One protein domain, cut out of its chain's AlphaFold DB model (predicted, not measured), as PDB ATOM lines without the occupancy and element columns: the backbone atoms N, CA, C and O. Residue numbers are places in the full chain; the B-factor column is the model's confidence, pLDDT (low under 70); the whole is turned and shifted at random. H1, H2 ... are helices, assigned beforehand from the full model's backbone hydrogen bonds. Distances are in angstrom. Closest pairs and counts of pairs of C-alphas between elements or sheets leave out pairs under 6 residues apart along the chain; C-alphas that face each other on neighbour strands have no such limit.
ATOM      1  N   ASN A  33     -33.380  18.624  32.902       88.75
ATOM      2  CA  ASN A  33     -34.043  19.509  33.862       88.75
ATOM      3  C   ASN A  33     -33.236  19.655  35.162       88.75
ATOM      4  O   ASN A  33     -33.136  20.755  35.711       88.75
ATOM      5  N   LEU A  34     -32.602  18.577  35.632       90.62
ATOM      6  CA  LEU A  34     -31.723  18.601  36.799       90.62
ATOM      7  C   LEU A  34     -30.491  19.478  36.559       90.62
ATOM      8  O   LEU A  34     -30.106  20.243  37.443       90.62
ATOM      9  N   TRP A  35     -29.894  19.409  35.368       90.62
ATOM     10  CA  TRP A  35     -28.766  20.263  35.007       90.62
ATOM     11  C   TRP A  35     -29.143  21.743  35.004       90.62
ATOM     12  O   TRP A  35     -28.459  22.549  35.633       90.62
ATOM     13  N   TRP A  36     -30.263  22.092  34.362       92.19
ATOM     14  CA  TRP A  36     -30.773  23.463  34.365       92.19
ATOM     15  C   TRP A  36     -31.079  23.949  35.778       92.19
ATOM     16  O   TRP A  36     -30.703  25.061  36.139       92.19
ATOM     17  N   SER A  37     -31.686  23.096  36.604       92.25
ATOM     18  CA  SER A  37     -31.959  23.406  38.007       92.25
ATOM     19  C   SER A  37     -30.667  23.686  38.773       92.25
ATOM     20  O   SER A  37     -30.573  24.693  39.469       92.25
ATOM     21  N   ALA A  38     -29.643  22.842  38.614       93.94
ATOM     22  CA  ALA A  38     -28.340  23.045  39.241       93.94
ATOM     23  C   ALA A  38     -27.682  24.354  38.781       93.94
ATOM     24  O   ALA A  38     -27.161  25.101  39.610       93.94
ATOM     25  N   ALA A  39     -27.758  24.666  37.483       93.62
ATOM     26  CA  ALA A  39     -27.257  25.920  36.936       93.62
ATOM     27  C   ALA A  39     -27.980  27.130  37.548       93.62
ATOM     28  O   ALA A  39     -27.305  28.056  37.992       93.62
ATOM     29  N   ILE A  40     -29.316  27.104  37.643       93.81
ATOM     30  CA  ILE A  40     -30.121  28.153  38.295       93.81
ATOM     31  C   ILE A  40     -29.710  28.332  39.754       93.81
ATOM     32  O   ILE A  40     -29.369  29.444  40.159       93.81
ATOM     33  N   PHE A  41     -29.701  27.249  40.535       93.12
ATOM     34  CA  PHE A  41     -29.369  27.316  41.956       93.12
ATOM     35  C   PHE A  41     -27.972  27.877  42.193       93.12
ATOM     36  O   PHE A  41     -27.805  28.701  43.087       93.12
ATOM     37  N   GLU A  42     -26.987  27.496  41.381       93.62
ATOM     38  CA  GLU A  42     -25.645  28.063  41.477       93.62
ATOM     39  C   GLU A  42     -25.655  29.591  41.313       93.62
ATOM     40  O   GLU A  42     -25.082  30.289  42.147       93.62
ATOM     41  N   ARG A  43     -26.333  30.133  40.287       93.56
ATOM     42  CA  ARG A  43     -26.367  31.593  40.055       93.56
ATOM     43  C   ARG A  43     -27.074  32.306  41.189       93.56
ATOM     44  O   ARG A  43     -26.579  33.324  41.662       93.56
ATOM     45  N   VAL A  44     -28.204  31.758  41.631       91.50
ATOM     46  CA  VAL A  44     -28.973  32.290  42.757       91.50
ATOM     47  C   VAL A  44     -28.105  32.357  44.014       91.50
ATOM     48  O   VAL A  44     -27.957  33.426  44.591       91.50
ATOM     49  N   ILE A  45     -27.431  31.262  44.372       89.56
ATOM     50  CA  ILE A  45     -26.552  31.213  45.548       89.56
ATOM     51  C   ILE A  45     -25.397  32.215  45.423       89.56
ATOM     52  O   ILE A  45     -25.077  32.906  46.388       89.56
ATOM     53  N   LEU A  46     -24.774  32.332  44.246       89.50
ATOM     54  CA  LEU A  46     -23.677  33.282  44.030       89.50
ATOM     55  C   LEU A  46     -24.115  34.742  44.211       89.50
ATOM     56  O   LEU A  46     -23.325  35.548  44.698       89.50
ATOM     57  N   CYS A  47     -25.366  35.075  43.879       85.69
ATOM     58  CA  CYS A  47     -25.934  36.409  44.109       85.69
ATOM     59  C   CYS A  47     -26.112  36.745  45.588       85.69
ATOM     60  O   CYS A  47     -26.190  37.919  45.954       85.69
ATOM     61  N   ASP A  48     -26.218  35.722  46.425       78.44
ATOM     62  CA  ASP A  48     -26.616  35.850  47.818       78.44
ATOM     63  C   ASP A  48     -25.418  35.874  48.772       78.44
ATOM     64  O   ASP A  48     -25.566  36.230  49.941       78.44
ATOM     65  N   ILE A  49     -24.217  35.558  48.280       80.44
ATOM     66  CA  ILE A  49     -22.968  35.631  49.044       80.44
ATOM     67  C   ILE A  49     -22.373  37.046  48.890       80.44
ATOM     68  O   ILE A  49     -21.862  37.388  47.817       80.44
ATOM     69  N   PRO A  50     -22.382  37.891  49.941       71.44
ATOM     70  CA  PRO A  50     -21.890  39.262  49.840       71.44
ATOM     71  C   PRO A  50     -20.411  39.307  49.449       71.44
ATOM     72  O   PRO A  50     -19.570  38.662  50.070       71.44
ATOM     73  N   GLY A  51     -20.084  40.092  48.420       71.94
ATOM     74  CA  GLY A  51     -18.705  40.237  47.945       71.94
ATOM     75  C   GLY A  51     -18.134  38.990  47.265       71.94
ATOM     76  O   GLY A  51     -16.923  38.938  47.039       71.94
ATOM     77  N   CYS A  52     -18.970  38.002  46.930       78.25
ATOM     78  CA  CYS A  52     -18.542  36.841  46.166       78.25
ATOM     79  C   CYS A  52     -17.999  37.271  44.801       78.25
ATOM     80  O   CYS A  52     -18.693  37.897  44.004       78.25
ATOM     81  N   LYS A  53     -16.739  36.920  44.538       80.81
ATOM     82  CA  LYS A  53     -16.082  37.095  43.233       80.81
ATOM     83  C   LYS A  53     -15.819  35.759  42.545       80.81
ATOM     84  O   LYS A  53     -15.031  35.685  41.607       80.81
ATOM     85  N   GLN A  54     -16.418  34.687  43.059       85.50
ATOM     86  CA  GLN A  54     -16.257  33.365  42.488       85.50
ATOM     87  C   GLN A  54     -17.050  33.288  41.185       85.50
ATOM     88  O   GLN A  54     -18.252  33.546  41.165       85.50
ATOM     89  N   ALA A  55     -16.367  32.927  40.101       86.88
ATOM     90  CA  ALA A  55     -17.029  32.607  38.846       86.88
ATOM     91  C   ALA A  55     -17.897  31.343  39.009       86.88
ATOM     92  O   ALA A  55     -17.486  30.426  39.731       86.88
ATOM     93  N   PRO A  56     -19.057  31.262  38.334       89.44
ATOM     94  CA  PRO A  56     -19.836  30.029  38.274       89.44
ATOM     95  C   PRO A  56     -18.981  28.842  37.812       89.44
ATOM     96  O   PRO A  56     -18.169  28.970  36.893       89.44
ATOM     97  N   ILE A  57     -19.157  27.689  38.456       91.12
ATOM     98  CA  ILE A  57     -18.489  26.429  38.118       91.12
ATOM     99  C   ILE A  57     -19.177  25.796  36.911       91.12
ATOM    100  O   ILE A  57     -18.504  25.322  35.993       91.12
ATOM    101  N   LEU A  58     -20.513  25.774  36.890       89.88
ATOM    102  CA  LEU A  58     -21.249  25.303  35.721       89.88
ATOM    103  C   LEU A  58     -21.195  26.393  34.655       89.88
ATOM    104  O   LEU A  58     -21.391  27.564  34.955       89.88
ATOM    105  N   ARG A  59     -20.964  26.034  33.393       87.81
ATOM    106  CA  ARG A  59     -21.102  26.984  32.280       87.81
ATOM    107  C   ARG A  59     -22.574  27.066  31.885       87.81
ATOM    108  O   ARG A  59     -23.189  26.033  31.643       87.81
ATOM    109  N   PHE A  60     -23.112  28.278  31.788       87.81
ATOM    110  CA  PHE A  60     -24.470  28.484  31.291       87.81
ATOM    111  C   PHE A  60     -24.506  28.334  29.760       87.81
ATOM    112  O   PHE A  60     -23.526  28.700  29.100       87.81
ATOM    113  N   PRO A  61     -25.571  27.776  29.159       87.44
ATOM    114  CA  PRO A  61     -25.621  27.595  27.714       87.44
ATOM    115  C   PRO A  61     -25.754  28.933  26.984       87.44
ATOM    116  O   PRO A  61     -26.162  29.941  27.563       87.44
ATOM    117  N   GLY A  62     -25.373  28.934  25.706       86.81
ATOM    118  CA  GLY A  62     -25.450  30.119  24.855       86.81
ATOM    119  C   GLY A  62     -26.887  30.467  24.442       86.81
ATOM    120  O   GLY A  62     -27.776  29.633  24.587       86.81
ATOM    121  N   PRO A  63     -27.111  31.665  23.875       87.31
ATOM    122  CA  PRO A  63     -28.444  32.213  23.581       87.31
ATOM    123  C   PRO A  63     -29.336  31.318  22.706       87.31
ATOM    124  O   PRO A  63     -30.555  31.362  22.842       87.31
ATOM    125  N   LYS A  95     -44.063  33.077  23.483       84.31
ATOM    126  CA  LYS A  95     -45.274  32.711  24.226       84.31
ATOM    127  C   LYS A  95     -45.251  31.232  24.592       84.31
ATOM    128  O   LYS A  95     -44.511  30.457  23.992       84.31
ATOM    129  N   ASN A  96     -46.122  30.839  25.524       79.88
ATOM    130  CA  ASN A  96     -46.295  29.445  25.953       79.88
ATOM    131  C   ASN A  96     -45.001  28.819  26.506       79.88
ATOM    132  O   ASN A  96     -44.750  27.629  26.326       79.88
ATOM    133  N   ILE A  97     -44.169  29.633  27.158       85.56
ATOM    134  CA  ILE A  97     -42.993  29.160  27.886       85.56
ATOM    135  C   ILE A  97     -43.420  28.817  29.299       85.56
ATOM    136  O   ILE A  97     -44.085  29.612  29.962       85.56
ATOM    137  N   SER A  98     -42.997  27.657  29.778       86.00
ATOM    138  CA  SER A  98     -43.289  27.257  31.141       86.00
ATOM    139  C   SER A  98     -42.629  28.144  32.189       86.00
ATOM    140  O   SER A  98     -41.612  28.795  31.941       86.00
ATOM    141  N   GLY A  99     -43.143  28.090  33.418       86.44
ATOM    142  CA  GLY A  99     -42.520  28.751  34.563       86.44
ATOM    143  C   GLY A  99     -41.053  28.355  34.779       86.44
ATOM    144  O   GLY A  99     -40.227  29.191  35.153       86.44
ATOM    145  N   PHE A 100     -40.694  27.096  34.497       89.06
ATOM    146  CA  PHE A 100     -39.308  26.633  34.564       89.06
ATOM    147  C   PHE A 100     -38.462  27.187  33.409       89.06
ATOM    148  O   PHE A 100     -37.384  27.732  33.647       89.06
ATOM    149  N   GLY A 101     -38.974  27.160  32.175       91.56
ATOM    150  CA  GLY A 101     -38.325  27.794  31.026       91.56
ATOM    151  C   GLY A 101     -38.083  29.292  31.241       91.56
ATOM    152  O   GLY A 101     -36.989  29.791  30.982       91.56
ATOM    153  N   ARG A 102     -39.052  30.006  31.826       92.81
ATOM    154  CA  ARG A 102     -38.911  31.424  32.190       92.81
ATOM    155  C   ARG A 102     -37.825  31.657  33.239       92.81
ATOM    156  O   ARG A 102     -37.064  32.615  33.115       92.81
ATOM    157  N   GLN A 103     -37.715  30.783  34.245       93.44
ATOM    158  CA  GLN A 103     -36.623  30.837  35.227       93.44
ATOM    159  C   GLN A 103     -35.258  30.674  34.557       93.44
ATOM    160  O   GLN A 103     -34.318  31.397  34.885       93.44
ATOM    161  N   ILE A 104     -35.154  29.767  33.589       94.88
ATOM    162  CA  ILE A 104     -33.929  29.557  32.821       94.88
ATOM    163  C   ILE A 104     -33.565  30.816  32.014       94.88
ATOM    164  O   ILE A 104     -32.425  31.277  32.090       94.88
ATOM    165  N   GLN A 105     -34.527  31.410  31.299       95.44
ATOM    166  CA  GLN A 105     -34.308  32.619  30.491       95.44
ATOM    167  C   GLN A 105     -33.814  33.803  31.333       95.44
ATOM    168  O   GLN A 105     -32.827  34.446  30.981       95.44
ATOM    169  N   VAL A 106     -34.430  34.081  32.486       96.00
ATOM    170  CA  VAL A 106     -33.935  35.162  33.357       96.00
ATOM    171  C   VAL A 106     -32.603  34.819  34.015       96.00
ATOM    172  O   VAL A 106     -31.764  35.698  34.193       96.00
ATOM    173  N   THR A 107     -32.355  33.545  34.325       95.94
ATOM    174  CA  THR A 107     -31.052  33.122  34.852       95.94
ATOM    175  C   THR A 107     -29.942  33.350  33.830       95.94
ATOM    176  O   THR A 107     -28.839  33.711  34.221       95.94
ATOM    177  N   HIS A 108     -30.221  33.225  32.531       95.62
ATOM    178  CA  HIS A 108     -29.271  33.600  31.483       95.62
ATOM    179  C   HIS A 108     -28.884  35.087  31.561       95.62
ATOM    180  O   HIS A 108     -27.704  35.433  31.483       95.62
ATOM    181  N   LEU A 109     -29.863  35.976  31.772       96.38
ATOM    182  CA  LEU A 109     -29.611  37.410  31.968       96.38
ATOM    183  C   LEU A 109     -28.805  37.670  33.246       96.38
ATOM    184  O   LEU A 109     -27.895  38.501  33.246       96.38
ATOM    185  N   LEU A 110     -29.108  36.934  34.318       95.50
ATOM    186  CA  LEU A 110     -28.366  37.003  35.570       95.50
ATOM    187  C   LEU A 110     -26.919  36.520  35.411       95.50
ATOM    188  O   LEU A 110     -26.007  37.159  35.922       95.50
ATOM    189  N   ASP A 111     -26.685  35.426  34.686       94.94
ATOM    190  CA  ASP A 111     -25.345  34.902  34.401       94.94
ATOM    191  C   ASP A 111     -24.492  35.945  33.662       94.94
ATOM    192  O   ASP A 111     -23.354  36.218  34.052       94.94
ATOM    193  N   HIS A 112     -25.084  36.635  32.679       94.19
ATOM    194  CA  HIS A 112     -24.436  37.754  31.996       94.19
ATOM    195  C   HIS A 112     -24.107  38.898  32.962       94.19
ATOM    196  O   HIS A 112     -22.979  39.394  32.952       94.19
ATOM    197  N   LEU A 113     -25.050  39.295  33.822       94.44
ATOM    198  CA  LEU A 113     -24.814  40.324  34.835       94.44
ATOM    199  C   LEU A 113     -23.666  39.931  35.775       94.44
ATOM    200  O   LEU A 113     -22.728  40.706  35.950       94.44
ATOM    201  N   LEU A 114     -23.692  38.718  36.327       93.25
ATOM    202  CA  LEU A 114     -22.641  38.202  37.206       93.25
ATOM    203  C   LEU A 114     -21.271  38.219  36.523       93.25
ATOM    204  O   LEU A 114     -20.287  38.616  37.148       93.25
ATOM    205  N   SER A 115     -21.197  37.865  35.237       92.19
ATOM    206  CA  SER A 115     -19.938  37.898  34.485       92.19
ATOM    207  C   SER A 115     -19.308  39.298  34.448       92.19
ATOM    208  O   SER A 115     -18.094  39.427  34.614       92.19
ATOM    209  N   ILE A 116     -20.131  40.346  34.326       91.31
ATOM    210  CA  ILE A 116     -19.701  41.752  34.301       91.31
ATOM    211  C   ILE A 116     -19.310  42.228  35.699       91.31
ATOM    212  O   ILE A 116     -18.319  42.938  35.854       91.31
ATOM    213  N   LEU A 117     -20.065  41.824  36.726       90.00
ATOM    214  CA  LEU A 117     -19.773  42.187  38.114       90.00
ATOM    215  C   LEU A 117     -18.453  41.572  38.602       90.00
ATOM    216  O   LEU A 117     -17.708  42.217  39.341       90.00
ATOM    217  N   ILE A 118     -18.153  40.339  38.184       89.00
ATOM    218  CA  ILE A 118     -16.922  39.622  38.547       89.00
ATOM    219  C   ILE A 118     -15.734  40.124  37.724       89.00
ATOM    220  O   ILE A 118     -14.656  40.337  38.280       89.00
ATOM    221  N   ASN A 119     -15.934  40.345  36.420       86.81
ATOM    222  CA  ASN A 119     -14.901  40.798  35.491       86.81
ATOM    223  C   ASN A 119     -15.319  42.118  34.816       86.81
ATOM    224  O   ASN A 119     -15.769  42.106  33.666       86.81
ATOM    225  N   PRO A 120     -15.161  43.269  35.500       80.38
ATOM    226  CA  PRO A 120     -15.564  44.555  34.952       80.38
ATOM    227  C   PRO A 120     -14.818  44.883  33.660       80.38
ATOM    228  O   PRO A 120     -13.594  44.771  33.574       80.38
ATOM    229  N   VAL A 121     -15.561  45.354  32.663       83.94
ATOM    230  CA  VAL A 121     -15.003  45.775  31.377       83.94
ATOM    231  C   VAL A 121     -14.117  47.010  31.568       83.94
ATOM    232  O   VAL A 121     -14.556  48.026  32.109       83.94
ATOM    233  N   THR A 122     -12.879  46.955  31.064       82.88
ATOM    234  CA  THR A 122     -11.895  48.048  31.182       82.88
ATOM    235  C   THR A 122     -12.359  49.332  30.491       82.88
ATOM    236  O   THR A 122     -12.123  50.437  30.979       82.88
ATOM    237  N   ASN A 123     -13.033  49.206  29.342       89.56
ATOM    238  CA  ASN A 123     -13.615  50.351  28.650       89.56
ATOM    239  C   ASN A 123     -14.911  50.784  29.346       89.56
ATOM    240  O   ASN A 123     -15.950  50.136  29.232       89.56
ATOM    241  N   LYS A 124     -14.847  51.934  30.015       86.62
ATOM    242  CA  LYS A 124     -15.955  52.516  30.773       86.62
ATOM    243  C   LYS A 124     -17.222  52.752  29.944       86.62
ATOM    244  O   LYS A 124     -18.311  52.453  30.421       86.62
ATOM    245  N   GLN A 125     -17.100  53.275  28.723       88.75
ATOM    246  CA  GLN A 125     -18.265  53.561  27.881       88.75
ATOM    247  C   GLN A 125     -18.951  52.267  27.440       88.75
ATOM    248  O   GLN A 125     -20.176  52.170  27.450       88.75
ATOM    249  N   HIS A 126     -18.150  51.256  27.101       90.88
ATOM    250  CA  HIS A 126     -18.664  49.937  26.766       90.88
ATOM    251  C   HIS A 126     -19.339  49.274  27.973       90.88
ATOM    252  O   HIS A 126     -20.433  48.737  27.835       90.88
ATOM    253  N   HIS A 127     -18.742  49.387  29.163       91.44
ATOM    254  CA  HIS A 127     -19.331  48.886  30.403       91.44
ATOM    255  C   HIS A 127     -20.710  49.515  30.668       91.44
ATOM    256  O   HIS A 127     -21.679  48.797  30.897       91.44
ATOM    257  N   ILE A 128     -20.825  50.842  30.559       91.56
ATOM    258  CA  ILE A 128     -22.100  51.556  30.728       91.56
ATOM    259  C   ILE A 128     -23.151  51.055  29.730       91.56
ATOM    260  O   ILE A 128     -24.268  50.737  30.137       91.56
ATOM    261  N   ALA A 129     -22.790  50.927  28.450       93.31
ATOM    262  CA  ALA A 129     -23.709  50.453  27.417       93.31
ATOM    263  C   ALA A 129     -24.221  49.029  27.699       93.31
ATOM    264  O   ALA A 129     -25.404  48.746  27.505       93.31
ATOM    265  N   ILE A 130     -23.355  48.142  28.201       94.69
ATOM    266  CA  ILE A 130     -23.748  46.782  28.585       94.69
ATOM    267  C   ILE A 130     -24.727  46.810  29.769       94.69
ATOM    268  O   ILE A 130     -25.745  46.123  29.719       94.69
ATOM    269  N   LEU A 131     -24.459  47.611  30.808       95.12
ATOM    270  CA  LEU A 131     -25.356  47.727  31.967       95.12
ATOM    271  C   LEU A 131     -26.740  48.245  31.559       95.12
ATOM    272  O   LEU A 131     -27.744  47.691  31.992       95.12
ATOM    273  N   GLN A 132     -26.804  49.252  30.686       95.31
ATOM    274  CA  GLN A 132     -28.073  49.769  30.160       95.31
ATOM    275  C   GLN A 132     -28.825  48.722  29.334       95.31
ATOM    276  O   GLN A 132     -30.039  48.581  29.466       95.31
ATOM    277  N   SER A 133     -28.109  47.971  28.494       96.00
ATOM    278  CA  SER A 133     -28.712  46.904  27.692       96.00
ATOM    279  C   SER A 133     -29.275  45.784  28.570       96.00
ATOM    280  O   SER A 133     -30.376  45.298  28.307       96.00
ATOM    281  N   LEU A 134     -28.560  45.386  29.626       96.69
ATOM    282  CA  LEU A 134     -29.056  44.389  30.576       96.69
ATOM    283  C   LEU A 134     -30.260  44.892  31.362       96.69
ATOM    284  O   LEU A 134     -31.232  44.152  31.480       96.69
ATOM    285  N   ASP A 135     -30.223  46.134  31.844       96.88
ATOM    286  CA  ASP A 135     -31.345  46.758  32.547       96.88
ATOM    287  C   ASP A 135     -32.618  46.710  31.693       96.88
ATOM    288  O   ASP A 135     -33.631  46.142  32.098       96.88
ATOM    289  N   GLN A 136     -32.522  47.176  30.443       96.50
ATOM    290  CA  GLN A 136     -33.633  47.144  29.496       96.50
ATOM    291  C   GLN A 136     -34.159  45.719  29.270       96.50
ATOM    292  O   GLN A 136     -35.367  45.497  29.332       96.50
ATOM    293  N   ARG A 137     -33.275  44.743  29.030       97.25
ATOM    294  CA  ARG A 137     -33.682  43.349  28.778       97.25
ATOM    295  C   ARG A 137     -34.358  42.716  29.990       97.25
ATOM    296  O   ARG A 137     -35.349  42.012  29.818       97.25
ATOM    297  N   ILE A 138     -33.850  42.965  31.197       97.25
ATOM    298  CA  ILE A 138     -34.439  42.428  32.429       97.25
ATOM    299  C   ILE A 138     -35.799  43.083  32.696       97.25
ATOM    300  O   ILE A 138     -36.747  42.372  33.021       97.25
ATOM    301  N   GLN A 139     -35.933  44.401  32.512       95.44
ATOM    302  CA  GLN A 139     -37.217  45.096  32.668       95.44
ATOM    303  C   GLN A 139     -38.255  44.639  31.635       95.44
ATOM    304  O   GLN A 139     -39.395  44.360  32.000       95.44
ATOM    305  N   MET A 140     -37.864  44.502  30.362       94.94
ATOM    306  CA  MET A 140     -38.741  43.958  29.316       94.94
ATOM    307  C   MET A 140     -39.203  42.543  29.666       94.94
ATOM    308  O   MET A 140     -40.392  42.246  29.589       94.94
ATOM    309  N   PHE A 141     -38.285  41.683  30.115       94.88
ATOM    310  CA  PHE A 141     -38.642  40.332  30.533       94.88
ATOM    311  C   PHE A 141     -39.564  40.329  31.757       94.88
ATOM    312  O   PHE A 141     -40.526  39.573  31.800       94.88
ATOM    313  N   MET A 142     -39.323  41.206  32.734       92.94
ATOM    314  CA  MET A 142     -40.203  41.362  33.891       92.94
ATOM    315  C   MET A 142     -41.617  41.788  33.474       92.94
ATOM    316  O   MET A 142     -42.581  41.254  34.013       92.94
ATOM    317  N   ALA A 143     -41.753  42.679  32.490       91.81
ATOM    318  CA  ALA A 143     -43.055  43.049  31.941       91.81
ATOM    319  C   ALA A 143     -43.764  41.847  31.291       91.81
ATOM    320  O   ALA A 143     -44.939  41.626  31.570       91.81
ATOM    321  N   VAL A 144     -43.045  41.028  30.508       91.25
ATOM    322  CA  VAL A 144     -43.584  39.774  29.942       91.25
ATOM    323  C   VAL A 144     -44.085  38.847  31.050       91.25
ATOM    324  O   VAL A 144     -45.216  38.377  30.980       91.25
ATOM    325  N   LEU A 145     -43.288  38.630  32.102       89.62
ATOM    326  CA  LEU A 145     -43.686  37.782  33.229       89.62
ATOM    327  C   LEU A 145     -44.945  38.302  33.923       89.62
ATOM    328  O   LEU A 145     -45.818  37.508  34.251       89.62
ATOM    329  N   ILE A 146     -45.041  39.614  34.156       85.62
ATOM    330  CA  ILE A 146     -46.203  40.225  34.813       85.62
ATOM    331  C   ILE A 146     -47.455  40.077  33.940       85.62
ATOM    332  O   ILE A 146     -48.498  39.704  34.464       85.62
ATOM    333  N   CYS A 147     -47.356  40.298  32.627       85.00
ATOM    334  CA  CYS A 147     -48.481  40.102  31.706       85.00
ATOM    335  C   CYS A 147     -48.914  38.630  31.607       85.00
ATOM    336  O   CYS A 147     -50.108  38.344  31.573       85.00
ATOM    337  N   ASP A 148     -47.966  37.690  31.603       78.75
ATOM    338  CA  ASP A 148     -48.261  36.251  31.566       78.75
ATOM    339  C   ASP A 148     -48.845  35.739  32.909       78.75
ATOM    340  O   ASP A 148     -49.461  34.672  32.960       78.75
ATOM    341  N   CYS A 149     -48.681  36.489  34.010       69.19
ATOM    342  CA  CYS A 149     -49.146  36.113  35.350       69.19
ATOM    343  C   CYS A 149     -50.650  36.274  35.586       69.19
ATOM    344  O   CYS A 149     -51.122  35.777  36.612       69.19
ATOM    345  N   ASP A 150     -51.394  36.928  34.685       61.09
ATOM    346  CA  ASP A 150     -52.798  37.311  34.900       61.09
ATOM    347  C   ASP A 150     -53.714  36.132  35.278       61.09
ATOM    348  O   ASP A 150     -54.797  36.348  35.829       61.09
ATOM    349  N   HIS A 151     -53.314  34.880  35.016       54.81
ATOM    350  CA  HIS A 151     -54.111  33.692  35.346       54.81
ATOM    351  C   HIS A 151     -53.427  32.710  36.317       54.81
ATOM    352  O   HIS A 151     -54.137  32.038  37.064       54.81
ATOM    353  N   GLU A 152     -52.085  32.646  36.401       65.12
ATOM    354  CA  GLU A 152     -51.388  31.637  37.224       65.12
ATOM    355  C   GLU A 152     -50.019  32.087  37.798       65.12
ATOM    356  O   GLU A 152     -48.965  31.502  37.543       65.12
ATOM    357  N   TRP A 153     -50.035  33.105  38.663       63.47
ATOM    358  CA  TRP A 153     -48.851  33.685  39.332       63.47
ATOM    359  C   TRP A 153     -47.851  32.685  39.956       63.47
ATOM    360  O   TRP A 153     -46.650  32.955  40.043       63.47
ATOM    361  N   ARG A 154     -48.327  31.510  40.393       65.94
ATOM    362  CA  ARG A 154     -47.514  30.492  41.079       65.94
ATOM    363  C   ARG A 154     -46.406  29.919  40.197       65.94
ATOM    364  O   ARG A 154     -45.381  29.517  40.735       65.94
ATOM    365  N   TYR A 155     -46.587  29.893  38.878       73.88
ATOM    366  CA  TYR A 155     -45.593  29.316  37.968       73.88
ATOM    367  C   TYR A 155     -44.430  30.270  37.680       73.88
ATOM    368  O   TYR A 155     -43.325  29.823  37.380       73.88
ATOM    369  N   TYR A 156     -44.636  31.579  37.839       84.31
ATOM    370  CA  TYR A 156     -43.648  32.596  37.468       84.31
ATOM    371  C   TYR A 156     -42.932  33.232  38.663       84.31
ATOM    372  O   TYR A 156     -41.968  33.970  38.464       84.31
ATOM    373  N   CYS A 157     -43.331  32.923  39.902       84.50
ATOM    374  CA  CYS A 157     -42.747  33.518  41.110       84.50
ATOM    375  C   CYS A 157     -41.220  33.327  41.202       84.50
ATOM    376  O   CYS A 157     -40.506  34.241  41.617       84.50
ATOM    377  N   GLY A 158     -40.700  32.181  40.747       88.56
ATOM    378  CA  GLY A 158     -39.262  31.935  40.651       88.56
ATOM    379  C   GLY A 158     -38.580  32.883  39.663       88.56
ATOM    380  O   GLY A 158     -37.580  33.514  40.003       88.56
ATOM    381  N   ALA A 159     -39.150  33.048  38.466       92.31
ATOM    382  CA  ALA A 159     -38.591  33.916  37.431       92.31
ATOM    383  C   ALA A 159     -38.652  35.398  37.839       92.31
ATOM    384  O   ALA A 159     -37.661  36.114  37.704       92.31
ATOM    385  N   ILE A 160     -39.775  35.837  38.419       91.88
ATOM    386  CA  ILE A 160     -39.941  37.194  38.961       91.88
ATOM    387  C   ILE A 160     -38.931  37.447  40.083       91.88
ATOM    388  O   ILE A 160     -38.295  38.501  40.112       91.88
ATOM    389  N   GLY A 161     -38.731  36.474  40.978       92.44
ATOM    390  CA  GLY A 161     -37.740  36.566  42.048       92.44
ATOM    391  C   GLY A 161     -36.320  36.775  41.515       92.44
ATOM    392  O   GLY A 161     -35.614  37.664  41.998       92.44
ATOM    393  N   ILE A 162     -35.921  36.013  40.491       95.31
ATOM    394  CA  ILE A 162     -34.602  36.137  39.844       95.31
ATOM    395  C   ILE A 162     -34.476  37.475  39.103       95.31
ATOM    396  O   ILE A 162     -33.452  38.149  39.238       95.31
ATOM    397  N   ALA A 163     -35.509  37.912  38.376       96.06
ATOM    398  CA  ALA A 163     -35.515  39.204  37.680       96.06
ATOM    399  C   ALA A 163     -35.357  40.367  38.671       96.06
ATOM    400  O   ALA A 163     -34.506  41.237  38.494       96.06
ATOM    401  N   THR A 164     -36.120  40.327  39.764       95.56
ATOM    402  CA  THR A 164     -36.073  41.321  40.844       95.56
ATOM    403  C   THR A 164     -34.685  41.376  41.476       95.56
ATOM    404  O   THR A 164     -34.116  42.458  41.621       95.56
ATOM    405  N   ARG A 165     -34.085  40.214  41.780       95.06
ATOM    406  CA  ARG A 165     -32.722  40.151  42.326       95.06
ATOM    407  C   ARG A 165     -31.697  40.737  41.356       95.06
ATOM    408  O   ARG A 165     -30.824  41.492  41.776       95.06
ATOM    409  N   SER A 166     -31.826  40.418  40.068       96.12
ATOM    410  CA  SER A 166     -30.935  40.909  39.012       96.12
ATOM    411  C   SER A 166     -30.968  42.437  38.914       96.12
ATOM    412  O   SER A 166     -29.917  43.070  38.861       96.12
ATOM    413  N   LEU A 167     -32.160  43.039  38.965       97.06
ATOM    414  CA  LEU A 167     -32.324  44.495  38.962       97.06
ATOM    415  C   LEU A 167     -31.741  45.151  40.220       97.06
ATOM    416  O   LEU A 167     -31.052  46.164  40.103       97.06
ATOM    417  N   PHE A 168     -31.943  44.564  41.409       95.75
ATOM    418  CA  PHE A 168     -31.279  45.043  42.628       95.75
ATOM    419  C   PHE A 168     -29.757  45.066  42.454       95.75
ATOM    420  O   PHE A 168     -29.143  46.111  42.650       95.75
ATOM    421  N   LEU A 169     -29.153  43.950  42.032       94.69
ATOM    422  CA  LEU A 169     -27.703  43.847  41.839       94.69
ATOM    423  C   LEU A 169     -27.177  44.853  40.809       94.69
ATOM    424  O   LEU A 169     -26.167  45.518  41.048       94.69
ATOM    425  N   LEU A 170     -27.866  44.978  39.673       96.25
ATOM    426  CA  LEU A 170     -27.497  45.891  38.597       96.25
ATOM    427  C   LEU A 170     -27.513  47.341  39.083       96.25
ATOM    428  O   LEU A 170     -26.540  48.079  38.900       96.25
ATOM    429  N   HIS A 171     -28.600  47.758  39.731       96.50
ATOM    430  CA  HIS A 171     -28.737  49.133  40.176       96.50
ATOM    431  C   HIS A 171     -27.831  49.450  41.371       96.50
ATOM    432  O   HIS A 171     -27.200  50.509  41.359       96.50
ATOM    433  N   GLU A 172     -27.673  48.536  42.337       93.88
ATOM    434  CA  GLU A 172     -26.684  48.667  43.415       93.88
ATOM    435  C   GLU A 172     -25.271  48.832  42.841       93.88
ATOM    436  O   GLU A 172     -24.547  49.738  43.255       93.88
ATOM    437  N   HIS A 173     -24.890  48.036  41.835       93.19
ATOM    438  CA  HIS A 173     -23.589  48.175  41.183       93.19
ATOM    439  C   HIS A 173     -23.414  49.553  40.532       93.19
ATOM    440  O   HIS A 173     -22.401  50.213  40.769       93.19
ATOM    441  N   ILE A 174     -24.413  50.037  39.785       94.44
ATOM    442  CA  ILE A 174     -24.393  51.382  39.186       94.44
ATOM    443  C   ILE A 174     -24.171  52.471  40.250       94.44
ATOM    444  O   ILE A 174     -23.416  53.418  40.007       94.44
ATOM    445  N   GLN A 175     -24.776  52.341  41.439       92.56
ATOM    446  CA  GLN A 175     -24.568  53.297  42.537       92.56
ATOM    447  C   GLN A 175     -23.118  53.310  43.046       92.56
ATOM    448  O   GLN A 175     -22.648  54.348  43.508       92.56
ATOM    449  N   THR A 176     -22.383  52.200  42.929       91.19
ATOM    450  CA  THR A 176     -20.969  52.123  43.346       91.19
ATOM    451  C   THR A 176     -19.978  52.696  42.330       91.19
ATOM    452  O   THR A 176     -18.809  52.897  42.664       91.19
ATOM    453  N   LEU A 177     -20.410  52.968  41.094       90.44
ATOM    454  CA  LEU A 177     -19.523  53.493  40.056       90.44
ATOM    455  C   LEU A 177     -19.044  54.913  40.392       90.44
ATOM    456  O   LEU A 177     -19.791  55.743  40.912       90.44
ATOM    457  N   HIS A 178     -17.793  55.227  40.037       86.38
ATOM    458  CA  HIS A 178     -17.237  56.555  40.292       86.38
ATOM    459  C   HIS A 178     -18.050  57.640  39.558       86.38
ATOM    460  O   HIS A 178     -18.217  57.561  38.331       86.38
ATOM    461  N   PRO A 179     -18.506  58.694  40.260       82.06
ATOM    462  CA  PRO A 179     -19.336  59.722  39.660       82.06
ATOM    463  C   PRO A 179     -18.570  60.457  38.557       82.06
ATOM    464  O   PRO A 179     -17.435  60.901  38.711       82.06
ATOM    465  N   SER A 180     -19.211  60.579  37.405       84.31
ATOM    466  CA  SER A 180     -18.761  61.369  36.255       84.31
ATOM    467  C   SER A 180     -19.996  61.863  35.515       84.31
ATOM    468  O   SER A 180     -21.083  61.349  35.773       84.31
ATOM    469  N   SER A 181     -19.861  62.849  34.632       79.50
ATOM    470  CA  SER A 181     -21.007  63.456  33.941       79.50
ATOM    471  C   SER A 181     -21.929  62.413  33.295       79.50
ATOM    472  O   SER A 181     -23.131  62.446  33.546       79.50
ATOM    473  N   ASP A 182     -21.359  61.422  32.603       77.56
ATOM    474  CA  ASP A 182     -22.114  60.365  31.910       77.56
ATOM    475  C   ASP A 182     -22.763  59.357  32.875       77.56
ATOM    476  O   ASP A 182     -23.841  58.825  32.617       77.56
ATOM    477  N   ILE A 183     -22.137  59.122  34.034       87.25
ATOM    478  CA  ILE A 183     -22.624  58.172  35.050       87.25
ATOM    479  C   ILE A 183     -23.689  58.800  35.950       87.25
ATOM    480  O   ILE A 183     -24.572  58.096  36.423       87.25
ATOM    481  N   LYS A 184     -23.652  60.116  36.180       90.50
ATOM    482  CA  LYS A 184     -24.592  60.800  37.083       90.50
ATOM    483  C   LYS A 184     -26.045  60.609  36.662       90.50
ATOM    484  O   LYS A 184     -26.904  60.376  37.511       90.50
ATOM    485  N   TRP A 185     -26.322  60.705  35.361       89.38
ATOM    486  CA  TRP A 185     -27.661  60.441  34.837       89.38
ATOM    487  C   TRP A 185     -28.068  58.983  35.088       89.38
ATOM    488  O   TRP A 185     -29.147  58.738  35.622       89.38
ATOM    489  N   LEU A 186     -27.171  58.031  34.818       92.00
ATOM    490  CA  LEU A 186     -27.431  56.607  35.029       92.00
ATOM    491  C   LEU A 186     -27.656  56.276  36.513       92.00
ATOM    492  O   LEU A 186     -28.562  55.519  36.845       92.00
ATOM    493  N   GLN A 187     -26.884  56.880  37.415       93.44
ATOM    494  CA  GLN A 187     -27.072  56.767  38.863       93.44
ATOM    495  C   GLN A 187     -28.430  57.315  39.296       93.44
ATOM    496  O   GLN A 187     -29.110  56.687  40.102       93.44
ATOM    497  N   LYS A 188     -28.876  58.440  38.728       92.12
ATOM    498  CA  LYS A 188     -30.215  58.975  39.000       92.12
ATOM    499  C   LYS A 188     -31.315  58.014  38.535       92.12
ATOM    500  O   LYS A 188     -32.259  57.780  39.285       92.12
ATOM    501  N   CYS A 189     -31.185  57.436  37.341       92.38
ATOM    502  CA  CYS A 189     -32.108  56.407  36.849       92.38
ATOM    503  C   CYS A 189     -32.089  55.156  37.737       92.38
ATOM    504  O   CYS A 189     -33.143  54.629  38.071       92.38
ATOM    505  N   SER A 190     -30.907  54.736  38.192       95.12
ATOM    506  CA  SER A 190     -30.739  53.586  39.082       95.12
ATOM    507  C   SER A 190     -31.406  53.787  40.450       95.12
ATOM    508  O   SER A 190     -31.984  52.842  40.977       95.12
ATOM    509  N   VAL A 191     -31.444  55.011  40.995       93.38
ATOM    510  CA  VAL A 191     -32.241  55.300  42.206       93.38
ATOM    511  C   VAL A 191     -33.729  55.028  41.965       93.38
ATOM    512  O   VAL A 191     -34.377  54.404  42.800       93.38
ATOM    513  N   ALA A 192     -34.273  55.454  40.821       93.12
ATOM    514  CA  ALA A 192     -35.667  55.168  40.476       93.12
ATOM    515  C   ALA A 192     -35.906  53.663  40.259       93.12
ATOM    516  O   ALA A 192     -36.916  53.137  40.721       93.12
ATOM    517  N   GLY A 193     -34.955  52.966  39.629       94.69
ATOM    518  CA  GLY A 193     -34.982  51.511  39.465       94.69
ATOM    519  C   GLY A 193     -35.015  50.763  40.801       94.69
ATOM    520  O   GLY A 193     -35.870  49.903  40.996       94.69
ATOM    521  N   LEU A 194     -34.165  51.149  41.764       96.00
ATOM    522  CA  LEU A 194     -34.177  50.610  43.134       96.00
ATOM    523  C   LEU A 194     -35.501  50.871  43.854       96.00
ATOM    524  O   LEU A 194     -35.991  49.985  44.555       96.00
ATOM    525  N   GLY A 195     -36.096  52.050  43.659       93.81
ATOM    526  CA  GLY A 195     -37.425  52.369  44.179       93.81
ATOM    527  C   GLY A 195     -38.506  51.458  43.591       93.81
ATOM    528  O   GLY A 195     -39.320  50.912  44.332       93.81
ATOM    529  N   PHE A 196     -38.469  51.222  42.277       93.62
ATOM    530  CA  PHE A 196     -39.393  50.313  41.595       93.62
ATOM    531  C   PHE A 196     -39.296  48.878  42.132       93.62
ATOM    532  O   PHE A 196     -40.304  48.322  42.561       93.62
ATOM    533  N   VAL A 197     -38.099  48.284  42.187       95.44
ATOM    534  CA  VAL A 197     -37.960  46.895  42.675       95.44
ATOM    535  C   VAL A 197     -38.240  46.751  44.167       95.44
ATOM    536  O   VAL A 197     -38.754  45.725  44.608       95.44
ATOM    537  N   THR A 198     -37.971  47.797  44.951       95.94
ATOM    538  CA  THR A 198     -38.407  47.874  46.349       95.94
ATOM    539  C   THR A 198     -39.926  47.843  46.442       95.94
ATOM    540  O   THR A 198     -40.462  47.080  47.241       95.94
ATOM    541  N   LYS A 199     -40.623  48.610  45.596       94.12
ATOM    542  CA  LYS A 199     -42.086  48.630  45.564       94.12
ATOM    543  C   LYS A 199     -42.673  47.274  45.168       94.12
ATOM    544  O   LYS A 199     -43.584  46.810  45.841       94.12
ATOM    545  N   VAL A 200     -42.086  46.588  44.182       92.06
ATOM    546  CA  VAL A 200     -42.458  45.200  43.842       92.06
ATOM    547  C   VAL A 200     -42.378  44.296  45.076       92.06
ATOM    548  O   VAL A 200     -43.308  43.543  45.351       92.06
ATOM    549  N   MET A 201     -41.304  44.389  45.864       94.38
ATOM    550  CA  MET A 201     -41.158  43.574  47.076       94.38
ATOM    551  C   MET A 201     -42.107  43.969  48.208       94.38
ATOM    552  O   MET A 201     -42.519  43.099  48.974       94.38
ATOM    553  N   VAL A 202     -42.472  45.247  48.317       93.69
ATOM    554  CA  VAL A 202     -43.524  45.713  49.232       93.69
ATOM    555  C   VAL A 202     -44.864  45.096  48.847       93.69
ATOM    556  O   VAL A 202     -45.545  44.539  49.705       93.69
ATOM    557  N   ASP A 203     -45.219  45.125  47.564       90.38
ATOM    558  CA  ASP A 203     -46.480  44.566  47.077       90.38
ATOM    559  C   ASP A 203     -46.518  43.036  47.272       90.38
ATOM    560  O   ASP A 203     -47.522  42.498  47.739       90.38
ATOM    561  N   VAL A 204     -45.391  42.345  47.043       88.38
ATOM    562  CA  VAL A 204     -45.214  40.925  47.403       88.38
ATOM    563  C   VAL A 204     -45.410  40.706  48.902       88.38
ATOM    564  O   VAL A 204     -46.089  39.759  49.291       88.38
ATOM    565  N   ALA A 205     -44.837  41.559  49.755       90.44
ATOM    566  CA  ALA A 205     -44.994  41.432  51.199       90.44
ATOM    567  C   ALA A 205     -46.449  41.596  51.639       90.44
ATOM    568  O   ALA A 205     -46.919  40.807  52.454       90.44
ATOM    569  N   HIS A 206     -47.174  42.558  51.074       89.94
ATOM    570  CA  HIS A 206     -48.596  42.739  51.349       89.94
ATOM    571  C   HIS A 206     -49.434  41.536  50.900       89.94
ATOM    572  O   HIS A 206     -50.151  40.975  51.727       89.94
ATOM    573  N   ASP A 207     -49.291  41.084  49.648       85.25
ATOM    574  CA  ASP A 207     -50.020  39.909  49.141       85.25
ATOM    575  C   ASP A 207     -49.735  38.660  49.985       85.25
ATOM    576  O   ASP A 207     -50.637  37.906  50.359       85.25
ATOM    577  N   HIS A 208     -48.466  38.445  50.328       84.56
ATOM    578  CA  HIS A 208     -48.064  37.276  51.087       84.56
ATOM    579  C   HIS A 208     -48.465  37.352  52.555       84.56
ATOM    580  O   HIS A 208     -48.830  36.325  53.105       84.56
ATOM    581  N   LEU A 209     -48.458  38.507  53.217       84.44
ATOM    582  CA  LEU A 209     -48.905  38.584  54.614       84.44
ATOM    583  C   LEU A 209     -50.393  38.248  54.779       84.44
ATOM    584  O   LEU A 209     -50.786  37.735  55.826       84.44
ATOM    585  N   GLU A 210     -51.206  38.469  53.747       80.25
ATOM    586  CA  GLU A 210     -52.615  38.065  53.740       80.25
ATOM    587  C   GLU A 210     -52.810  36.554  53.506       80.25
ATOM    588  O   GLU A 210     -53.849  35.999  53.865       80.25
ATOM    589  N   ARG A 211     -51.828  35.870  52.896       73.81
ATOM    590  CA  ARG A 211     -51.999  34.518  52.316       73.81
ATOM    591  C   ARG A 211     -51.022  33.461  52.842       73.81
ATOM    592  O   ARG A 211     -51.287  32.258  52.747       73.81
ATOM    593  N   VAL A 212     -49.884  33.883  53.377       68.06
ATOM    594  CA  VAL A 212     -48.767  33.041  53.807       68.06
ATOM    595  C   VAL A 212     -48.781  32.931  55.325       68.06
ATOM    596  O   VAL A 212     -48.629  33.898  56.065       68.06
ATOM    597  N   THR A 213     -48.936  31.705  55.799       63.66
ATOM    598  CA  THR A 213     -48.821  31.317  57.195       63.66
ATOM    599  C   THR A 213     -47.446  30.687  57.450       63.66
ATOM    600  O   THR A 213     -46.807  30.157  56.537       63.66
ATOM    601  N   PRO A 214     -46.985  30.610  58.712       63.25
ATOM    602  CA  PRO A 214     -45.766  29.869  59.047       63.25
ATOM    603  C   PRO A 214     -45.773  28.399  58.584       63.25
ATOM    604  O   PRO A 214     -44.714  27.793  58.460       63.25
ATOM    605  N   THR A 215     -46.951  27.819  58.333       61.31
ATOM    606  CA  THR A 215     -47.121  26.439  57.857       61.31
ATOM    607  C   THR A 215     -46.986  26.283  56.339       61.31
ATOM    608  O   THR A 215     -46.671  25.184  55.892       61.31
ATOM    609  N   ASN A 216     -47.169  27.346  55.543       66.75
ATOM    610  CA  ASN A 216     -47.012  27.314  54.080       66.75
ATOM    611  C   ASN A 216     -45.827  28.166  53.568       66.75
ATOM    612  O   ASN A 216     -45.520  28.132  52.378       66.75
ATOM    613  N   ALA A 217     -45.085  28.830  54.464       65.62
ATOM    614  CA  ALA A 217     -43.869  29.598  54.161       65.62
ATOM    615  C   ALA A 217     -42.763  28.791  53.443       65.62
ATOM    616  O   ALA A 217     -41.847  29.362  52.847       65.62
ATOM    617  N   GLY A 218     -42.839  27.455  53.471       63.06
ATOM    618  CA  GLY A 218     -41.987  26.568  52.673       63.06
ATOM    619  C   GLY A 218     -42.132  26.759  51.158       63.06
ATOM    620  O   GLY A 218     -41.186  26.469  50.430       63.06
ATOM    621  N   ALA A 219     -43.275  27.285  50.703       66.50
ATOM    622  CA  ALA A 219     -43.574  27.547  49.298       66.50
ATOM    623  C   ALA A 219     -42.979  28.865  48.771       66.50
ATOM    624  O   ALA A 219     -43.033  29.114  47.567       66.50
ATOM    625  N   LEU A 220     -42.408  29.709  49.641       72.75
ATOM    626  CA  LEU A 220     -41.759  30.942  49.203       72.75
ATOM    627  C   LEU A 220     -40.473  30.630  48.416       72.75
ATOM    628  O   LEU A 220     -39.675  29.798  48.878       72.75
ATOM    629  N   PRO A 221     -40.236  31.312  47.275       75.31
ATOM    630  CA  PRO A 221     -39.004  31.171  46.506       75.31
ATOM    631  C   PRO A 221     -37.762  31.450  47.356       75.31
ATOM    632  O   PRO A 221     -37.784  32.327  48.219       75.31
ATOM    633  N   LEU A 222     -36.654  30.756  47.073       74.88
ATOM    634  CA  LEU A 222     -35.385  30.916  47.801       74.88
ATOM    635  C   LEU A 222     -34.924  32.385  47.859       74.88
ATOM    636  O   LEU A 222     -34.520  32.871  48.911       74.88
ATOM    637  N   LEU A 223     -35.073  33.103  46.745       84.31
ATOM    638  CA  LEU A 223     -34.704  34.514  46.611       84.31
ATOM    639  C   LEU A 223     -35.614  35.489  47.366       84.31
ATOM    640  O   LEU A 223     -35.267  36.662  47.480       84.31
ATOM    641  N   CYS A 224     -36.770  35.047  47.869       86.19
ATOM    642  CA  CYS A 224     -37.729  35.928  48.536       86.19
ATOM    643  C   CYS A 224     -37.084  36.632  49.738       86.19
ATOM    644  O   CYS A 224     -37.109  37.858  49.804       86.19
ATOM    645  N   ALA A 225     -36.410  35.883  50.618       85.62
ATOM    646  CA  ALA A 225     -35.732  36.446  51.789       85.62
ATOM    647  C   ALA A 225     -34.653  37.475  51.406       85.62
ATOM    648  O   ALA A 225     -34.588  38.564  51.974       85.62
ATOM    649  N   TYR A 226     -33.844  37.177  50.390       86.81
ATOM    650  CA  TYR A 226     -32.777  38.076  49.947       86.81
ATOM    651  C   TYR A 226     -33.312  39.351  49.295       86.81
ATOM    652  O   TYR A 226     -32.815  40.445  49.570       86.81
ATOM    653  N   ASN A 227     -34.357  39.238  48.475       93.12
ATOM    654  CA  ASN A 227     -35.014  40.402  47.894       93.12
ATOM    655  C   ASN A 227     -35.712  41.252  48.970       93.12
ATOM    656  O   ASN A 227     -35.680  42.479  48.878       93.12
ATOM    657  N   LEU A 228     -36.272  40.633  50.020       92.88
ATOM    658  CA  LEU A 228     -36.801  41.355  51.184       92.88
ATOM    659  C   LEU A 228     -35.696  42.139  51.892       92.88
ATOM    660  O   LEU A 228     -35.866  43.325  52.161       92.88
ATOM    661  N   HIS A 229     -34.537  41.525  52.146       91.75
ATOM    662  CA  HIS A 229     -33.400  42.213  52.770       91.75
ATOM    663  C   HIS A 229     -32.901  43.387  51.928       91.75
ATOM    664  O   HIS A 229     -32.627  44.456  52.480       91.75
ATOM    665  N   ALA A 230     -32.816  43.216  50.607       93.19
ATOM    666  CA  ALA A 230     -32.438  44.286  49.687       93.19
ATOM    667  C   ALA A 230     -33.436  45.458  49.737       93.19
ATOM    668  O   ALA A 230     -33.022  46.607  49.902       93.19
ATOM    669  N   ALA A 231     -34.741  45.171  49.701       96.00
ATOM    670  CA  ALA A 231     -35.797  46.177  49.815       96.00
ATOM    671  C   ALA A 231     -35.768  46.903  51.175       96.00
ATOM    672  O   ALA A 231     -35.781  48.133  51.228       96.00
ATOM    673  N   ILE A 232     -35.638  46.166  52.286       95.00
ATOM    674  CA  ILE A 232     -35.524  46.732  53.644       95.00
ATOM    675  C   ILE A 232     -34.321  47.675  53.739       95.00
ATOM    676  O   ILE A 232     -34.427  48.773  54.292       95.00
ATOM    677  N   LYS A 233     -33.165  47.252  53.217       93.62
ATOM    678  CA  LYS A 233     -31.944  48.064  53.182       93.62
ATOM    679  C   LYS A 233     -32.172  49.354  52.392       93.62
ATOM    680  O   LYS A 233     -31.772  50.417  52.869       93.62
ATOM    681  N   GLN A 234     -32.827  49.271  51.236       93.12
ATOM    682  CA  GLN A 234     -33.110  50.424  50.385       93.12
ATOM    683  C   GLN A 234     -34.051  51.428  51.066       93.12
ATOM    684  O   GLN A 234     -33.709  52.607  51.143       93.12
ATOM    685  N   ILE A 235     -35.174  50.984  51.647       91.69
ATOM    686  CA  ILE A 235     -36.099  51.880  52.367       91.69
ATOM    687  C   ILE A 235     -35.384  52.588  53.521       91.69
ATOM    688  O   ILE A 235     -35.490  53.806  53.667       91.69
ATOM    689  N   LYS A 236     -34.603  51.849  54.321       91.31
ATOM    690  CA  LYS A 236     -33.824  52.438  55.422       91.31
ATOM    691  C   LYS A 236     -32.819  53.473  54.915       91.31
ATOM    692  O   LYS A 236     -32.681  54.535  55.520       91.31
ATOM    693  N   PHE A 237     -32.130  53.190  53.809       88.38
ATOM    694  CA  PHE A 237     -31.213  54.143  53.186       88.38
ATOM    695  C   PHE A 237     -31.940  55.423  52.751       88.38
ATOM    696  O   PHE A 237     -31.482  56.525  53.055       88.38
ATOM    697  N   GLU A 238     -33.101  55.300  52.108       86.62
ATOM    698  CA  GLU A 238     -33.906  56.450  51.694       86.62
ATOM    699  C   GLU A 238     -34.409  57.286  52.873       86.62
ATOM    700  O   GLU A 238     -34.354  58.514  52.809       86.62
ATOM    701  N   GLN A 239     -34.845  56.650  53.963       85.81
ATOM    702  CA  GLN A 239     -35.271  57.342  55.185       85.81
ATOM    703  C   GLN A 239     -34.138  58.179  55.797       85.81
ATOM    704  O   GLN A 239     -34.363  59.317  56.219       85.81
ATOM    705  N   ILE A 240     -32.912  57.640  55.805       84.81
ATOM    706  CA  ILE A 240     -31.719  58.351  56.283       84.81
ATOM    707  C   ILE A 240     -31.429  59.563  55.386       84.81
ATOM    708  O   ILE A 240     -31.208  60.664  55.893       84.81
ATOM    709  N   GLN A 241     -31.465  59.388  54.062       79.00
ATOM    710  CA  GLN A 241     -31.169  60.460  53.101       79.00
ATOM    711  C   GLN A 241     -32.233  61.567  53.087       79.00
ATOM    712  O   GLN A 241     -31.900  62.746  52.981       79.00
ATOM    713  N   LYS A 242     -33.515  61.214  53.237       75.75
ATOM    714  CA  LYS A 242     -34.649  62.156  53.212       75.75
ATOM    715  C   LYS A 242     -34.828  62.946  54.520       75.75
ATOM    716  O   LYS A 242     -35.772  63.723  54.623       75.75
ATOM    717  N   LYS A 243     -33.927  62.799  55.503       59.25
ATOM    718  CA  LYS A 243     -33.944  63.532  56.784       59.25
ATOM    719  C   LYS A 243     -35.313  63.441  57.483       59.25
ATOM    720  O   LYS A 243     -35.922  64.457  57.785       59.25
ATOM    721  N   ALA A 244     -35.785  62.213  57.723       54.50
ATOM    722  CA  ALA A 244     -36.902  61.892  58.618       54.50
ATOM    723  C   ALA A 244     -38.108  62.858  58.556       54.50
ATOM    724  O   ALA A 244     -38.589  63.327  59.587       54.50
ATOM    725  N   ASN A 245     -38.644  63.130  57.363       52.72
ATOM    726  CA  ASN A 245     -40.069  63.437  57.317       52.72
ATOM    727  C   ASN A 245     -40.800  62.161  57.734       52.72
ATOM    728  O   ASN A 245     -40.481  61.077  57.248       52.72
ATOM    729  N   ASN A 246     -41.708  62.300  58.696       55.50
ATOM    730  CA  ASN A 246     -42.452  61.217  59.333       55.50
ATOM    731  C   ASN A 246     -43.489  60.654  58.342       55.50
ATOM    732  O   ASN A 246     -44.695  60.843  58.495       55.50
ATOM    733  N   ASP A 247     -42.991  60.058  57.262       66.81
ATOM    734  CA  ASP A 247     -43.780  59.528  56.167       66.81
ATOM    735  C   ASP A 247     -44.376  58.192  56.615       66.81
ATOM    736  O   ASP A 247     -43.689  57.172  56.729       66.81
ATOM    737  N   LYS A 248     -45.659  58.242  56.984       65.62
ATOM    738  CA  LYS A 248     -46.397  57.105  57.541       65.62
ATOM    739  C   LYS A 248     -46.409  55.914  56.582       65.62
ATOM    740  O   LYS A 248     -46.382  54.783  57.062       65.62
ATOM    741  N   ASP A 249     -46.371  56.169  55.277       71.56
ATOM    742  CA  ASP A 249     -46.459  55.136  54.248       71.56
ATOM    743  C   ASP A 249     -45.157  54.322  54.180       71.56
ATOM    744  O   ASP A 249     -45.191  53.097  54.240       71.56
ATOM    745  N   HIS A 250     -43.990  54.981  54.232       75.81
ATOM    746  CA  HIS A 250     -42.692  54.284  54.276       75.81
ATOM    747  C   HIS A 250     -42.537  53.411  55.532       75.81
ATOM    748  O   HIS A 250     -41.879  52.370  55.495       75.81
ATOM    749  N   ASN A 251     -43.121  53.830  56.659       82.81
ATOM    750  CA  ASN A 251     -43.107  53.035  57.886       82.81
ATOM    751  C   ASN A 251     -44.023  51.809  57.784       82.81
ATOM    752  O   ASN A 251     -43.661  50.750  58.294       82.81
ATOM    753  N   ALA A 252     -45.182  51.931  57.132       87.44
ATOM    754  CA  ALA A 252     -46.072  50.800  56.884       87.44
ATOM    755  C   ALA A 252     -45.409  49.765  55.960       87.44
ATOM    756  O   ALA A 252     -45.327  48.595  56.328       87.44
ATOM    757  N   ASP A 253     -44.842  50.214  54.838       92.25
ATOM    758  CA  ASP A 253     -44.129  49.366  53.877       92.25
ATOM    759  C   ASP A 253     -42.958  48.619  54.537       92.25
ATOM    760  O   ASP A 253     -42.814  47.400  54.399       92.25
ATOM    761  N   LEU A 254     -42.142  49.330  55.326       92.50
ATOM    762  CA  LEU A 254     -41.033  48.729  56.066       92.50
ATOM    763  C   LEU A 254     -41.515  47.672  57.068       92.50
ATOM    764  O   LEU A 254     -40.892  46.616  57.191       92.50
ATOM    765  N   ASN A 255     -42.616  47.933  57.774       92.44
ATOM    766  CA  ASN A 255     -43.185  46.981  58.724       92.44
ATOM    767  C   ASN A 255     -43.695  45.715  58.023       92.44
ATOM    768  O   ASN A 255     -43.456  44.619  58.530       92.44
ATOM    769  N   SER A 256     -44.329  45.842  56.854       92.62
ATOM    770  CA  SER A 256     -44.765  44.697  56.044       92.62
ATOM    771  C   SER A 256     -43.580  43.836  55.606       92.62
ATOM    772  O   SER A 256     -43.580  42.620  55.805       92.62
ATOM    773  N   LEU A 257     -42.521  44.459  55.080       94.12
ATOM    774  CA  LEU A 257     -41.308  43.741  54.681       94.12
ATOM    775  C   LEU A 257     -40.667  43.003  55.867       94.12
ATOM    776  O   LEU A 257     -40.321  41.831  55.745       94.12
ATOM    777  N   LEU A 258     -40.538  43.665  57.025       93.69
ATOM    778  CA  LEU A 258     -39.971  43.070  58.242       93.69
ATOM    779  C   LEU A 258     -40.830  41.921  58.788       93.69
ATOM    780  O   LEU A 258     -40.294  40.926  59.277       93.69
ATOM    781  N   ALA A 259     -42.157  42.038  58.708       91.44
ATOM    782  CA  ALA A 259     -43.065  40.984  59.136       91.44
ATOM    783  C   ALA A 259     -42.917  39.730  58.261       91.44
ATOM    784  O   ALA A 259     -42.786  38.627  58.801       91.44
ATOM    785  N   LEU A 260     -42.871  39.888  56.932       89.69
ATOM    786  CA  LEU A 260     -42.662  38.759  56.023       89.69
ATOM    787  C   LEU A 260     -41.250  38.165  56.160       89.69
ATOM    788  O   LEU A 260     -41.094  36.942  56.134       89.69
ATOM    789  N   ASP A 261     -40.231  38.999  56.369       90.00
ATOM    790  CA  ASP A 261     -38.864  38.538  56.627       90.00
ATOM    791  C   ASP A 261     -38.786  37.672  57.892       90.00
ATOM    792  O   ASP A 261     -38.216  36.580  57.879       90.00
ATOM    793  N   ASN A 262     -39.461  38.077  58.971       87.75
ATOM    794  CA  ASN A 262     -39.537  37.264  60.182       87.75
ATOM    795  C   ASN A 262     -40.225  35.910  59.924       87.75
ATOM    796  O   ASN A 262     -39.770  34.888  60.435       87.75
ATOM    797  N   ILE A 263     -41.275  35.851  59.094       84.94
ATOM    798  CA  ILE A 263     -41.888  34.571  58.686       84.94
ATOM    799  C   ILE A 263     -40.862  33.697  57.942       84.94
ATOM    800  O   ILE A 263     -40.736  32.505  58.245       84.94
ATOM    801  N   CYS A 264     -40.091  34.285  57.021       82.31
ATOM    802  CA  CYS A 264     -39.025  33.594  56.291       82.31
ATOM    803  C   CYS A 264     -37.915  33.084  57.221       82.31
ATOM    804  O   CYS A 264     -37.414  31.978  57.025       82.31
ATOM    805  N   TYR A 265     -37.549  33.847  58.251       82.12
ATOM    806  CA  TYR A 265     -36.553  33.450  59.246       82.12
ATOM    807  C   TYR A 265     -37.047  32.284  60.117       82.12
ATOM    808  O   TYR A 265     -36.372  31.259  60.252       82.12
ATOM    809  N   GLN A 266     -38.273  32.384  60.642       79.69
ATOM    810  CA  GLN A 266     -38.875  31.366  61.510       79.69
ATOM    811  C   GLN A 266     -39.026  29.999  60.821       79.69
ATOM    812  O   GLN A 266     -39.000  28.969  61.498       79.69
ATOM    813  N   ARG A 267     -39.120  29.964  59.481       72.25
ATOM    814  CA  ARG A 267     -39.072  28.732  58.670       72.25
ATOM    815  C   ARG A 267     -37.847  27.867  58.986       72.25
ATOM    816  O   ARG A 267     -37.960  26.644  59.001       72.25
ATOM    817  N   TRP A 268     -36.684  28.478  59.205       66.56
ATOM    818  CA  TRP A 268     -35.422  27.755  59.406       66.56
ATOM    819  C   TRP A 268     -35.144  27.442  60.876       66.56
ATOM    820  O   TRP A 268     -34.491  26.444  61.167       66.56
ATOM    821  N   CYS A 269     -35.686  28.241  61.798       66.19
ATOM    822  CA  CYS A 269     -35.501  28.054  63.238       66.19
ATOM    823  C   CYS A 269     -36.382  26.952  63.845       66.19
ATOM    824  O   CYS A 269     -36.052  26.434  64.905       66.19
ATOM    825  N   LYS A 270     -37.486  26.565  63.191       57.78
ATOM    826  CA  LYS A 270     -38.412  25.522  63.677       57.78
ATOM    827  C   LYS A 270     -38.051  24.096  63.233       57.78
ATOM    828  O   LYS A 270     -38.945  23.269  63.059       57.78
ATOM    829  N   ARG A 271     -36.767  23.787  63.038       46.78
ATOM    830  CA  ARG A 271     -36.331  22.391  62.881       46.78
ATOM    831  C   ARG A 271     -36.016  21.812  64.271       46.78
ATOM    832  O   ARG A 271     -35.166  22.398  64.936       46.78
TER     833      ARG A 271
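What this domain is: This is residues 33 to 63 and 95 to 271 of the 272 residues of an uncharacterized protein of Talaromyces rugulosus (UniProt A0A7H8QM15). H4 runs through the core of a bundle of five helices, H1 to H5, with H2, H3 and H5 packed round it and H1 packed on H2; the hairpin of H6 and H7 crosses the long H5. The printed part has 208 residues with seven named helices, H1 to H7 in chain order, and no named strand: the class is all helix. It is compact, with a radius of gyration of the C-alphas of 17.4 A and spans of 50 by 49 by 34 A.

How they stand to each other: Start at H1, residues 33 to 48; it touches H2, residues 99 to 118, at a steep tilt of 43 degrees, closest at C-alphas Ile 40 and Thr 107, 6.1 A. H3, residues 124 to 148, forms one hairpin with H4, residues 157 to 176, closest at C-alphas Ile 138 and Ala 163, 6.3 A. H4 is the hub, touching five helices; its closest C-alphas to H2 are Ala 159 and Gln 103, 4.3 A. H5, residues 181 to 211, touches H4 with residues 186 to 197 alone, closest at C-alphas Ser 190 and His 171, 5.0 A. Residues 194 to 202 of H5 alone touch residues 227 to 235 of H6, which is residues 223 to 241, at a steep tilt of 58 degrees; the closest C-alphas, Thr 198 and Ala 231, are 4.7 A apart. H7, residues 248 to 269, forms a hairpin with H6, closest at C-alphas Asp 261 and Ala 225, 6.1 A. Every O i to N i+4 pair is within hydrogen-bond range in H1, H2, H3, H4 and H6; H5 has 25 of 27, H7 17 of 18.

Where its parts are: Find C-alpha 33 at (-34.043, 19.509, 33.862), where H1 begins. H3 spans 36.2 A, H5 46.2 A and H7 31.5 A, ending at C-alpha 269 (-35.501, 28.054, 63.238).

The domain as a whole: Residues 64 to 94 are not printed, a 16.8 A gap between C-alphas 63 and 95. The link H5 to H6 is long. Residues 149 to 154, 212 to 219, 243 to 248 and 268 to 271 have pLDDT under 70.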